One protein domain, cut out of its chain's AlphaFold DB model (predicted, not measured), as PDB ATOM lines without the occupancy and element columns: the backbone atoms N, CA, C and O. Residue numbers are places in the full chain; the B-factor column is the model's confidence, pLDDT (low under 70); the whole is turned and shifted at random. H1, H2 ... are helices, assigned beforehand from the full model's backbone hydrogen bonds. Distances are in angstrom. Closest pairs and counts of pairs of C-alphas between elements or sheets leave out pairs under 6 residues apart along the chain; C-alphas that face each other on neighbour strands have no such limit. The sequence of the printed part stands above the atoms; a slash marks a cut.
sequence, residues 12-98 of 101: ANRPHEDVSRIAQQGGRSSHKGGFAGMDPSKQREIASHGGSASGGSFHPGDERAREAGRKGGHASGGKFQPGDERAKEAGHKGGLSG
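What this domain is: This is residues 12 to 98 of the 101 residues of an uncharacterized protein of Penicillium decumbens (UniProt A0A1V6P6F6). The model is an open U strung along the chain: H1 makes one arm and stands free, H2 forms the base, and H3 and H4 together make the other arm as a loose V. The middle of the U is empty, and the one contact between named helices is that of H3 with H4. The printed part has 87 residues, with four named helices in the order H1, H2, H3, H4 and no named strand; the class is all helix. The whole is extended, with a radius of gyration of the C-alphas of 19.4 A, and flat, spanning 52 by 37 by 19 A.

Where its parts are: H1, residues 16 to 28, begins at C-alpha 16 at (-55.544, 31.269, -34.945) and is 17.8 A long from first to last C-alpha. H2, residues 40 to 53, is the longest helix by residues and measures 20.1 A; its C-alpha 40 is at (-48.649, 19.354, -1.901). H3, residues 63 to 75, measures 18.4 A. H4, residues 85 to 96, measures 16.2 A and ends at C-alpha 96 at (-25.616, 24.382, -1.881).

How they stand to each other: H1 and H2 are apart, and so are H2 and H3. H3 touches H4 with residues 65 to 69 alone, and H4 touches H3 with residues 91 to 95 alone. Their closest C-alphas, those of Gly 69 and Gly 91, are 6.4 A apart. They run opposite ways at a steep tilt of 49 degrees. In H1, H2, H3 and H4 every O i to N i+4 pair is within hydrogen-bond range.

The domain as a whole: The two C-alphas farthest apart, those of Pro 15 and Gly 61, are 51.9 A apart. The printed part has no cut. The link from H1 to H2, with 11 residues, is long. Mean pLDDT of the printed part is 74.1; 31 residues are under 70, among them residues 51 to 57 and 90 to 98.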
ATOM      1  N   ALA A  12     -47.735  27.454 -36.809       80.12
ATOM      2  CA  ALA A  12     -47.614  28.613 -37.694       80.12
ATOM      3  C   ALA A  12     -48.415  28.481 -39.006       80.12
ATOM      4  O   ALA A  12     -48.691  29.487 -39.650       80.12
ATOM      5  N   ASN A  13     -48.790  27.258 -39.398       82.00
ATOM      6  CA  ASN A  13     -49.577  26.977 -40.599       82.00
ATOM      7  C   ASN A  13     -51.057  26.681 -40.274       82.00
ATOM      8  O   ASN A  13     -51.782  26.182 -41.131       82.00
ATOM      9  N   ARG A  14     -51.506  26.944 -39.037       85.75
ATOM     10  CA  ARG A  14     -52.887  26.718 -38.586       85.75
ATOM     11  C   ARG A  14     -53.606  28.047 -38.343       85.75
ATOM     12  O   ARG A  14     -52.962  29.013 -37.929       85.75
ATOM     13  N   PRO A  15     -54.931  28.115 -38.560       89.44
ATOM     14  CA  PRO A  15     -55.694  29.310 -38.231       89.44
ATOM     15  C   PRO A  15     -55.665  29.568 -36.721       89.44
ATOM     16  O   PRO A  15     -55.633  28.641 -35.908       89.44
ATOM     17  N   HIS A  16     -55.681  30.847 -36.342       86.19
ATOM     18  CA  HIS A  16     -55.544  31.269 -34.945       86.19
ATOM     19  C   HIS A  16     -56.629  30.670 -34.038       86.19
ATOM     20  O   HIS A  16     -56.357  30.305 -32.896       86.19
ATOM     21  N   GLU A  17     -57.840  30.504 -34.567       87.56
ATOM     22  CA  GLU A  17     -58.961  29.876 -33.869       87.56
ATOM     23  C   GLU A  17     -58.676  28.413 -33.501       87.56
ATOM     24  O   GLU A  17     -58.909  28.009 -32.362       87.56
ATOM     25  N   ASP A  18     -58.078  27.635 -34.408       86.12
ATOM     26  CA  ASP A  18     -57.689  26.253 -34.119       86.12
ATOM     27  C   ASP A  18     -56.576  26.182 -33.076       86.12
ATOM     28  O   ASP A  18     -56.630  25.346 -32.176       86.12
ATOM     29  N   VAL A  19     -55.580  27.067 -33.159       88.75
ATOM     30  CA  VAL A  19     -54.499  27.129 -32.162       88.75
ATOM     31  C   VAL A  19     -55.060  27.497 -30.787       88.75
ATOM     32  O   VAL A  19     -54.731  26.847 -29.795       88.75
ATOM     33  N   SER A  20     -55.957  28.484 -30.731       87.44
ATOM     34  CA  SER A  20     -56.645  28.904 -29.508       87.44
ATOM     35  C   SER A  20     -57.492  27.777 -28.919       87.44
ATOM     36  O   SER A  20     -57.427  27.514 -27.718       87.44
ATOM     37  N   ARG A  21     -58.231  27.045 -29.757       87.75
ATOM     38  CA  ARG A  21     -59.023  25.885 -29.340       87.75
ATOM     39  C   ARG A  21     -58.147  24.757 -28.797       87.75
ATOM     40  O   ARG A  21     -58.485  24.191 -27.762       87.75
ATOM     41  N   ILE A  22     -57.020  24.453 -29.444       84.56
ATOM     42  CA  ILE A  22     -56.059  23.438 -28.979       84.56
ATOM     43  C   ILE A  22     -55.449  23.851 -27.633       84.56
ATOM     44  O   ILE A  22     -55.400  23.040 -26.710       84.56
ATOM     45  N   ALA A  23     -55.039  25.114 -27.490       83.31
ATOM     46  CA  ALA A  23     -54.504  25.645 -26.238       83.31
ATOM     47  C   ALA A  23     -55.554  25.617 -25.114       83.31
ATOM     48  O   ALA A  23     -55.270  25.148 -24.011       83.31
ATOM     49  N   GLN A  24     -56.789  26.038 -25.404       83.19
ATOM     50  CA  GLN A  24     -57.910  25.946 -24.467       83.19
ATOM     51  C   GLN A  24     -58.221  24.502 -24.086       83.19
ATOM     52  O   GLN A  24     -58.490  24.236 -22.921       83.19
ATOM     53  N   GLN A  25     -58.181  23.560 -25.028       80.50
ATOM     54  CA  GLN A  25     -58.405  22.144 -24.750       80.50
ATOM     55  C   GLN A  25     -57.300  21.572 -23.850       80.50
ATOM     56  O   GLN A  25     -57.617  20.912 -22.863       80.50
ATOM     57  N   GLY A  26     -56.030  21.898 -24.114       77.00
ATOM     58  CA  GLY A  26     -54.908  21.528 -23.246       77.00
ATOM     59  C   GLY A  26     -55.013  22.128 -21.839       77.00
ATOM     60  O   GLY A  26     -54.761  21.438 -20.852       77.00
ATOM     61  N   GLY A  27     -55.466  23.380 -21.727       70.69
ATOM     62  CA  GLY A  27     -55.745  24.024 -20.441       70.69
ATOM     63  C   GLY A  27     -56.944  23.407 -19.712       70.69
ATOM     64  O   GLY A  27     -56.891  23.191 -18.502       70.69
ATOM     65  N   ARG A  28     -58.008  23.053 -20.442       67.06
ATOM     66  CA  ARG A  28     -59.221  22.434 -19.891       67.06
ATOM     67  C   ARG A  28     -58.984  21.019 -19.393       67.06
ATOM     68  O   ARG A  28     -59.601  20.677 -18.396       67.06
ATOM     69  N   SER A  29     -58.098  20.231 -20.016       60.44
ATOM     70  CA  SER A  29     -57.693  18.898 -19.529       60.44
ATOM     71  C   SER A  29     -57.077  18.911 -18.120       60.44
ATOM     72  O   SER A  29     -57.024  17.876 -17.460       60.44
ATOM     73  N   SER A  30     -56.675  20.079 -17.608       62.94
ATOM     74  CA  SER A  30     -56.278  20.263 -16.208       62.94
ATOM     75  C   SER A  30     -57.505  20.522 -15.322       62.94
ATOM     76  O   SER A  30     -57.663  21.592 -14.739       62.94
ATOM     77  N   HIS A  31     -58.408  19.544 -15.212       58.59
ATOM     78  CA  HIS A  31     -59.705  19.673 -14.523       58.59
ATOM     79  C   HIS A  31     -59.630  19.930 -12.997       58.59
ATOM     80  O   HIS A  31     -60.668  20.008 -12.343       58.59
ATOM     81  N   LYS A  32     -58.436  20.028 -12.398       62.81
ATOM     82  CA  LYS A  32     -58.230  20.223 -10.947       62.81
ATOM     83  C   LYS A  32     -57.026  21.123 -10.631       62.81
ATOM     84  O   LYS A  32     -56.311  20.882  -9.667       62.81
ATOM     85  N   GLY A  33     -56.794  22.138 -11.467       68.31
ATOM     86  CA  GLY A  33     -55.575  22.943 -11.418       68.31
ATOM     87  C   GLY A  33     -54.378  22.125 -11.908       68.31
ATOM     88  O   GLY A  33     -54.332  20.909 -11.752       68.31
ATOM     89  N   GLY A  34     -53.436  22.763 -12.598       76.12
ATOM     90  CA  GLY A  34     -52.215  22.088 -13.046       76.12
ATOM     91  C   GLY A  34     -51.347  21.643 -11.864       76.12
ATOM     92  O   GLY A  34     -51.823  21.464 -10.746       76.12
ATOM     93  N   PHE A  35     -50.036  21.548 -12.070       81.00
ATOM     94  CA  PHE A  35     -49.099  21.207 -10.993       81.00
ATOM     95  C   PHE A  35     -49.323  22.040  -9.713       81.00
ATOM     96  O   PHE A  35     -49.357  21.477  -8.630       81.00
ATOM     97  N   ALA A  36     -49.605  23.343  -9.845       78.25
ATOM     98  CA  ALA A  36     -49.855  24.251  -8.721       78.25
ATOM     99  C   ALA A  36     -51.168  24.004  -7.947       78.25
ATOM    100  O   ALA A  36     -51.278  24.428  -6.802       78.25
ATOM    101  N   GLY A  37     -52.169  23.360  -8.559       77.19
ATOM    102  CA  GLY A  37     -53.458  23.063  -7.914       77.19
ATOM    103  C   GLY A  37     -53.548  21.658  -7.314       77.19
ATOM    104  O   GLY A  37     -54.567  21.295  -6.734       77.19
ATOM    105  N   MET A  38     -52.497  20.855  -7.475       83.06
ATOM    106  CA  MET A  38     -52.421  19.483  -6.985       83.06
ATOM    107  C   MET A  38     -52.113  19.443  -5.481       83.06
ATOM    108  O   MET A  38     -51.582  20.405  -4.934       83.06
ATOM    109  N   ASP A  39     -52.394  18.321  -4.814       87.25
ATOM    110  CA  ASP A  39     -52.017  18.122  -3.408       87.25
ATOM    111  C   ASP A  39     -50.498  18.328  -3.186       87.25
ATOM    112  O   ASP A  39     -49.709  17.770  -3.958       87.25
ATOM    113  N   PRO A  40     -50.066  19.072  -2.148       87.44
ATOM    114  CA  PRO A  40     -48.649  19.354  -1.901       87.44
ATOM    115  C   PRO A  40     -47.766  18.106  -1.766       87.44
ATOM    116  O   PRO A  40     -46.624  18.101  -2.228       87.44
ATOM    117  N   SER A  41     -48.284  17.025  -1.179       85.56
ATOM    118  CA  SER A  41     -47.538  15.769  -1.023       85.56
ATOM    119  C   SER A  41     -47.289  15.130  -2.384       85.56
ATOM    120  O   SER A  41     -46.177  14.697  -2.686       85.56
ATOM    121  N   LYS A  42     -48.308  15.153  -3.247       87.62
ATOM    122  CA  LYS A  42     -48.223  14.639  -4.614       87.62
ATOM    123  C   LYS A  42     -47.333  15.505  -5.513       87.62
ATOM    124  O   LYS A  42     -46.593  14.973  -6.336       87.62
ATOM    125  N   GLN A  43     -47.346  16.827  -5.329       88.56
ATOM    126  CA  GLN A  43     -46.394  17.730  -5.986       88.56
ATOM    127  C   GLN A  43     -44.950  17.379  -5.612       88.56
ATOM    128  O   GLN A  43     -44.100  17.256  -6.495       88.56
ATOM    129  N   ARG A  44     -44.679  17.176  -4.315       85.50
ATOM    130  CA  ARG A  44     -43.353  16.791  -3.812       85.50
ATOM    131  C   ARG A  44     -42.908  15.444  -4.367       85.50
ATOM    132  O   ARG A  44     -41.759  15.312  -4.765       85.50
ATOM    133  N   GLU A  45     -43.799  14.462  -4.425       83.81
ATOM    134  CA  GLU A  45     -43.506  13.150  -5.008       83.81
ATOM    135  C   GLU A  45     -43.070  13.266  -6.478       83.81
ATOM    136  O   GLU A  45     -42.017  12.742  -6.853       83.81
ATOM    137  N   ILE A  46     -43.821  14.017  -7.291       82.88
ATOM    138  CA  ILE A  46     -43.505  14.258  -8.708       82.88
ATOM    139  C   ILE A  46     -42.189  15.036  -8.859       82.88
ATOM    140  O   ILE A  46     -41.353  14.679  -9.691       82.88
ATOM    141  N   ALA A  47     -41.969  16.068  -8.041       80.06
ATOM    142  CA  ALA A  47     -40.725  16.835  -8.044       80.06
ATOM    143  C   ALA A  47     -39.511  15.956  -7.685       80.06
ATOM    144  O   ALA A  47     -38.484  16.008  -8.365       80.06
ATOM    145  N   SER A  48     -39.652  15.090  -6.678       77.06
ATOM    146  CA  SER A  48     -38.619  14.128  -6.279       77.06
ATOM    147  C   SER A  48     -38.297  13.129  -7.390       77.06
ATOM    148  O   SER A  48     -37.129  12.804  -7.587       77.06
ATOM    149  N   HIS A  49     -39.290  12.679  -8.167       77.44
ATOM    150  CA  HIS A  49     -39.047  11.802  -9.320       77.44
ATOM    151  C   HIS A  49     -38.185  12.480 -10.394       77.44
ATOM    152  O   HIS A  49     -37.299  11.838 -10.959       77.44
ATOM    153  N   GLY A  50     -38.385  13.781 -10.639       70.94
ATOM    154  CA  GLY A  50     -37.538  14.558 -11.551       70.94
ATOM    155  C   GLY A  50     -36.081  14.660 -11.081       70.94
ATOM    156  O   GLY A  50     -35.159  14.530 -11.889       70.94
ATOM    157  N   GLY A  51     -35.868  14.822  -9.770       64.75
ATOM    158  CA  GLY A  51     -34.537  14.823  -9.156       64.75
ATOM    159  C   GLY A  51     -33.842  13.463  -9.256       64.75
ATOM    160  O   GLY A  51     -32.707  13.380  -9.723       64.75
ATOM    161  N   SER A  52     -34.537  12.380  -8.905       61.81
ATOM    162  CA  SER A  52     -33.998  11.013  -8.963       61.81
ATOM    163  C   SER A  52     -33.662  10.565 -10.387       61.81
ATOM    164  O   SER A  52     -32.593  10.000 -10.613       61.81
ATOM    165  N   ALA A  53     -34.523  10.865 -11.367       63.91
ATOM    166  CA  ALA A  53     -34.278  10.538 -12.775       63.91
ATOM    167  C   ALA A  53     -33.073  11.293 -13.368       63.91
ATOM    168  O   ALA A  53     -32.464  10.829 -14.329       63.91
ATOM    169  N   SER A  54     -32.705  12.432 -12.771       61.88
ATOM    170  CA  SER A  54     -31.564  13.260 -13.183       61.88
ATOM    171  C   SER A  54     -30.257  12.904 -12.456       61.88
ATOM    172  O   SER A  54     -29.255  13.595 -12.630       61.88
ATOM    173  N   GLY A  55     -30.241  11.822 -11.666       65.00
ATOM    174  CA  GLY A  55     -29.071  11.361 -10.908       65.00
ATOM    175  C   GLY A  55     -29.086  11.703  -9.414       65.00
ATOM    176  O   GLY A  55     -28.101  11.415  -8.729       65.00
ATOM    177  N   GLY A  56     -30.191  12.258  -8.906       65.88
ATOM    178  CA  GLY A  56     -30.375  12.646  -7.507       65.88
ATOM    179  C   GLY A  56     -29.926  14.079  -7.207       65.88
ATOM    180  O   GLY A  56     -29.558  14.843  -8.098       65.88
ATOM    181  N   SER A  57     -29.976  14.454  -5.928       68.38
ATOM    182  CA  SER A  57     -29.396  15.706  -5.436       68.38
ATOM    183  C   SER A  57     -27.871  15.627  -5.427       68.38
ATOM    184  O   SER A  57     -27.287  14.619  -5.025       68.38
ATOM    185  N   PHE A  58     -27.228  16.710  -5.849       71.25
ATOM    186  CA  PHE A  58     -25.784  16.864  -5.756       71.25
ATOM    187  C   PHE A  58     -25.369  17.219  -4.327       71.25
ATOM    188  O   PHE A  58     -26.014  18.047  -3.685       71.25
ATOM    189  N   HIS A  59     -24.275  16.632  -3.855       68.81
ATOM    190  CA  HIS A  59     -23.607  17.043  -2.624       68.81
ATOM    191  C   HIS A  59     -22.559  18.126  -2.926       68.81
ATOM    192  O   HIS A  59     -21.997  18.162  -4.030       68.81
ATOM    193  N   PRO A  60     -22.237  19.007  -1.961       70.94
ATOM    194  CA  PRO A  60     -21.129  19.941  -2.108       70.94
ATOM    195  C   PRO A  60     -19.828  19.198  -2.448       70.94
ATOM    196  O   PRO A  60     -19.388  18.326  -1.706       70.94
ATOM    197  N   GLY A  61     -19.214  19.543  -3.583       72.88
ATOM    198  CA  GLY A  61     -17.988  18.898  -4.065       72.88
ATOM    199  C   GLY A  61     -18.194  17.703  -5.002       72.88
ATOM    200  O   GLY A  61     -17.201  17.192  -5.516       72.88
ATOM    201  N   ASP A  62     -19.436  17.298  -5.295       80.19
ATOM    202  CA  ASP A  62     -19.709  16.222  -6.252       80.19
ATOM    203  C   ASP A  62     -19.169  16.555  -7.652       80.19
ATOM    204  O   ASP A  62     -19.532  17.558  -8.277       80.19
ATOM    205  N   GLU A  63     -18.355  15.655  -8.203       79.75
ATOM    206  CA  GLU A  63     -17.796  15.804  -9.550       79.75
ATOM    207  C   GLU A  63     -18.897  15.854 -10.622       79.75
ATOM    208  O   GLU A  63     -18.848  16.677 -11.539       79.75
ATOM    209  N   ARG A  64     -19.966  15.066 -10.434       77.62
ATOM    210  CA  ARG A  64     -21.166  15.074 -11.289       77.62
ATOM    211  C   ARG A  64     -21.869  16.434 -11.292       77.62
ATOM    212  O   ARG A  64     -22.324  16.885 -12.341       77.62
ATOM    213  N   ALA A  65     -21.918  17.108 -10.143       77.50
ATOM    214  CA  ALA A  65     -22.499  18.444 -10.013       77.50
ATOM    215  C   ALA A  65     -21.681  19.472 -10.793       77.50
ATOM    216  O   ALA A  65     -22.216  20.300 -11.532       77.50
ATOM    217  N   ARG A  66     -20.354  19.375 -10.664       77.88
ATOM    218  CA  ARG A  66     -19.402  20.237 -11.362       77.88
ATOM    219  C   ARG A  66     -19.485  20.052 -12.875       77.88
ATOM    220  O   ARG A  66     -19.477  21.039 -13.612       77.88
ATOM    221  N   GLU A  67     -19.588  18.812 -13.343       78.38
ATOM    222  CA  GLU A  67     -19.730  18.511 -14.765       78.38
ATOM    223  C   GLU A  67     -21.076  18.993 -15.323       78.38
ATOM    224  O   GLU A  67     -21.099  19.652 -16.368       78.38
ATOM    225  N   ALA A  68     -22.178  18.738 -14.609       77.88
ATOM    226  CA  ALA A  68     -23.507  19.212 -14.981       77.88
ATOM    227  C   ALA A  68     -23.560  20.748 -15.051       77.88
ATOM    228  O   ALA A  68     -24.039  21.303 -16.041       77.88
ATOM    229  N   GLY A  69     -22.987  21.440 -14.060       77.00
ATOM    230  CA  GLY A  69     -22.867  22.900 -14.050       77.00
ATOM    231  C   GLY A  69     -22.022  23.435 -15.210       77.00
ATOM    232  O   GLY A  69     -22.434  24.370 -15.899       77.00
ATOM    233  N   ARG A  70     -20.877  22.801 -15.501       78.25
ATOM    234  CA  ARG A  70     -20.020  23.157 -16.648       78.25
ATOM    235  C   ARG A  70     -20.767  23.017 -17.976       78.25
ATOM    236  O   ARG A  70     -20.739  23.934 -18.796       78.25
ATOM    237  N   LYS A  71     -21.453  21.889 -18.180       79.62
ATOM    238  CA  LYS A  71     -22.238  21.623 -19.393       79.62
ATOM    239  C   LYS A  71     -23.409  22.600 -19.528       79.62
ATOM    240  O   LYS A  71     -23.639  23.123 -20.617       79.62
ATOM    241  N   GLY A  72     -24.100  22.895 -18.427       76.12
ATOM    242  CA  GLY A  72     -25.172  23.890 -18.379       76.12
ATOM    243  C   GLY A  72     -24.690  25.296 -18.741       76.12
ATOM    244  O   GLY A  72     -25.331  25.971 -19.542       76.12
ATOM    245  N   GLY A  73     -23.524  25.710 -18.235       74.50
ATOM    246  CA  GLY A  73     -22.902  26.992 -18.580       74.50
ATOM    247  C   GLY A  73     -22.508  27.106 -20.057       74.50
ATOM    248  O   GLY A  73     -22.641  28.172 -20.651       74.50
ATOM    249  N   HIS A  74     -22.070  26.005 -20.680       69.50
ATOM    250  CA  HIS A  74     -21.807  25.971 -22.123       69.50
ATOM    251  C   HIS A  74     -23.094  26.062 -22.956       69.50
ATOM    252  O   HIS A  74     -23.109  26.749 -23.974       69.50
ATOM    253  N   ALA A  75     -24.176  25.407 -22.522       69.94
ATOM    254  CA  ALA A  75     -25.455  25.415 -23.232       69.94
ATOM    255  C   ALA A  75     -26.202  26.757 -23.121       69.94
ATOM    256  O   ALA A  75     -26.874  27.162 -24.066       69.94
ATOM    257  N   SER A  76     -26.079  27.460 -21.990       67.56
ATOM    258  CA  SER A  76     -26.773  28.731 -21.743       67.56
ATOM    259  C   SER A  76     -26.108  29.949 -22.394       67.56
ATOM    260  O   SER A  76     -26.618  31.062 -22.279       67.56
ATOM    261  N   GLY A  77     -24.978  29.771 -23.088       65.56
ATOM    262  CA  GLY A  77     -24.252  30.868 -23.733       65.56
ATOM    263  C   GLY A  77     -23.612  31.857 -22.749       65.56
ATOM    264  O   GLY A  77     -23.153  32.923 -23.169       65.56
ATOM    265  N   GLY A  78     -23.558  31.517 -21.455       66.25
ATOM    266  CA  GLY A  78     -22.911  32.320 -20.424       66.25
ATOM    267  C   GLY A  78     -21.411  32.426 -20.692       66.25
ATOM    268  O   GLY A  78     -20.653  31.492 -20.438       66.25
ATOM    269  N   LYS A  79     -20.969  33.569 -21.225       64.44
ATOM    270  CA  LYS A  79     -19.548  33.872 -21.437       64.44
ATOM    271  C   LYS A  79     -18.905  34.228 -20.096       64.44
ATOM    272  O   LYS A  79     -18.691  35.398 -19.799       64.44
ATOM    273  N   PHE A  80     -18.629  33.223 -19.278       69.94
ATOM    274  CA  PHE A  80     -17.830  33.403 -18.073       69.94
ATOM    275  C   PHE A  80     -16.351  33.354 -18.441       69.94
ATOM    276  O   PHE A  80     -15.908  32.424 -19.118       69.94
ATOM    277  N   GLN A  81     -15.583  34.350 -18.011       72.44
ATOM    278  CA  GLN A  81     -14.132  34.277 -18.147       72.44
ATOM    279  C   GLN A  81     -13.552  33.278 -17.132       72.44
ATOM    280  O   GLN A  81     -14.129  33.091 -16.056       72.44
ATOM    281  N   PRO A  82     -12.413  32.625 -17.431       65.81
ATOM    282  CA  PRO A  82     -11.694  31.836 -16.438       65.81
ATOM    283  C   PRO A  82     -11.419  32.687 -15.192       65.81
ATOM    284  O   PRO A  82     -10.731  33.698 -15.263       65.81
ATOM    285  N   GLY A  83     -11.995  32.296 -14.052       70.19
ATOM    286  CA  GLY A  83     -11.866  33.039 -12.798       70.19
ATOM    287  C   GLY A  83     -13.011  34.004 -12.466       70.19
ATOM    288  O   GLY A  83     -12.982  34.534 -11.356       70.19
ATOM    289  N   ASP A  84     -14.013  34.170 -13.342       80.94
ATOM    290  CA  ASP A  84     -15.178  35.043 -13.115       80.94
ATOM    291  C   ASP A  84     -15.881  34.669 -11.801       80.94
ATOM    292  O   ASP A  84     -16.334  33.537 -11.602       80.94
ATOM    293  N   GLU A  85     -15.936  35.625 -10.876       76.06
ATOM    294  CA  GLU A  85     -16.510  35.434  -9.545       76.06
ATOM    295  C   GLU A  85     -17.991  35.069  -9.614       76.06
ATOM    296  O   GLU A  85     -18.444  34.233  -8.837       76.06
ATOM    297  N   ARG A  86     -18.724  35.575 -10.615       72.81
ATOM    298  CA  ARG A  86     -20.140  35.237 -10.817       72.81
ATOM    299  C   ARG A  86     -20.319  33.786 -11.245       72.81
ATOM    300  O   ARG A  86     -21.289  33.143 -10.853       72.81
ATOM    301  N   ALA A  87     -19.377  33.250 -12.019       73.56
ATOM    302  CA  ALA A  87     -19.380  31.840 -12.407       73.56
ATOM    303  C   ALA A  87     -19.096  30.933 -11.206       73.56
ATOM    304  O   ALA A  87     -19.742  29.897 -11.037       73.56
ATOM    305  N   LYS A  88     -18.146  31.345 -10.355       72.88
ATOM    306  CA  LYS A  88     -17.819  30.650  -9.105       72.88
ATOM    307  C   LYS A  88     -19.004  30.677  -8.145       72.88
ATOM    308  O   LYS A  88     -19.375  29.627  -7.635       72.88
ATOM    309  N   GLU A  89     -19.636  31.833  -7.954       71.50
ATOM    310  CA  GLU A  89     -20.808  31.992  -7.089       71.50
ATOM    311  C   GLU A  89     -22.000  31.167  -7.591       71.50
ATOM    312  O   GLU A  89     -22.625  30.457  -6.806       71.50
ATOM    313  N   ALA A  90     -22.291  31.189  -8.896       68.44
ATOM    314  CA  ALA A  90     -23.370  30.395  -9.482       68.44
ATOM    315  C   ALA A  90     -23.128  28.882  -9.339       68.44
ATOM    316  O   ALA A  90     -24.042  28.143  -8.972       68.44
ATOM    317  N   GLY A  91     -21.894  28.423  -9.575       66.88
ATOM    318  CA  GLY A  91     -21.509  27.027  -9.357       66.88
ATOM    319  C   GLY A  91     -21.578  26.621  -7.883       66.88
ATOM    320  O   GLY A  91     -22.036  25.526  -7.564       66.88
ATOM    321  N   HIS A  92     -21.184  27.519  -6.978       63.78
ATOM    322  CA  HIS A  92     -21.218  27.262  -5.544       63.78
ATOM    323  C   HIS A  92     -22.653  27.213  -5.004       63.78
ATOM    324  O   HIS A  92     -22.977  26.292  -4.261       63.78
ATOM    325  N   LYS A  93     -23.533  28.132  -5.427       63.91
ATOM    326  CA  LYS A  93     -24.961  28.135  -5.059       63.91
ATOM    327  C   LYS A  93     -25.703  26.912  -5.589       63.91
ATOM    328  O   LYS A  93     -26.497  26.337  -4.853       63.91
ATOM    329  N   GLY A  94     -25.414  26.476  -6.817       58.69
ATOM    330  CA  GLY A  94     -26.011  25.262  -7.382       58.69
ATOM    331  C   GLY A  94     -25.652  23.982  -6.615       58.69
ATOM    332  O   GLY A  94     -26.447  23.049  -6.588       58.69
ATOM    333  N   GLY A  95     -24.486  23.946  -5.959       56.28
ATOM    334  CA  GLY A  95     -24.086  22.841  -5.078       56.28
ATOM    335  C   GLY A  95     -24.609  22.948  -3.641       56.28
ATOM    336  O   GLY A  95     -24.565  21.965  -2.911       56.28
ATOM    337  N   LEU A  96     -25.087  24.126  -3.226       53.28
ATOM    338  CA  LEU A  96     -25.616  24.382  -1.881       53.28
ATOM    339  C   LEU A  96     -27.145  24.274  -1.805       53.28
ATOM    340  O   LEU A  96     -27.689  24.224  -0.711       53.28
ATOM    341  N   SER A  97     -27.847  24.196  -2.937       52.31
ATOM    342  CA  SER A  97     -29.300  23.978  -2.988       52.31
ATOM    343  C   SER A  97     -29.706  22.504  -2.818       52.31
ATOM    344  O   SER A  97     -30.716  22.072  -3.376       52.31
ATOM    345  N   GLY A  98     -28.913  21.716  -2.089       52.94
ATOM    346  CA  GLY A  98     -29.376  20.455  -1.510       52.94
ATOM    347  C   GLY A  98     -30.223  20.756  -0.268       52.94
ATOM    348  O   GLY A  98     -29.985  21.780   0.371       52.94
TER     349      GLY A  98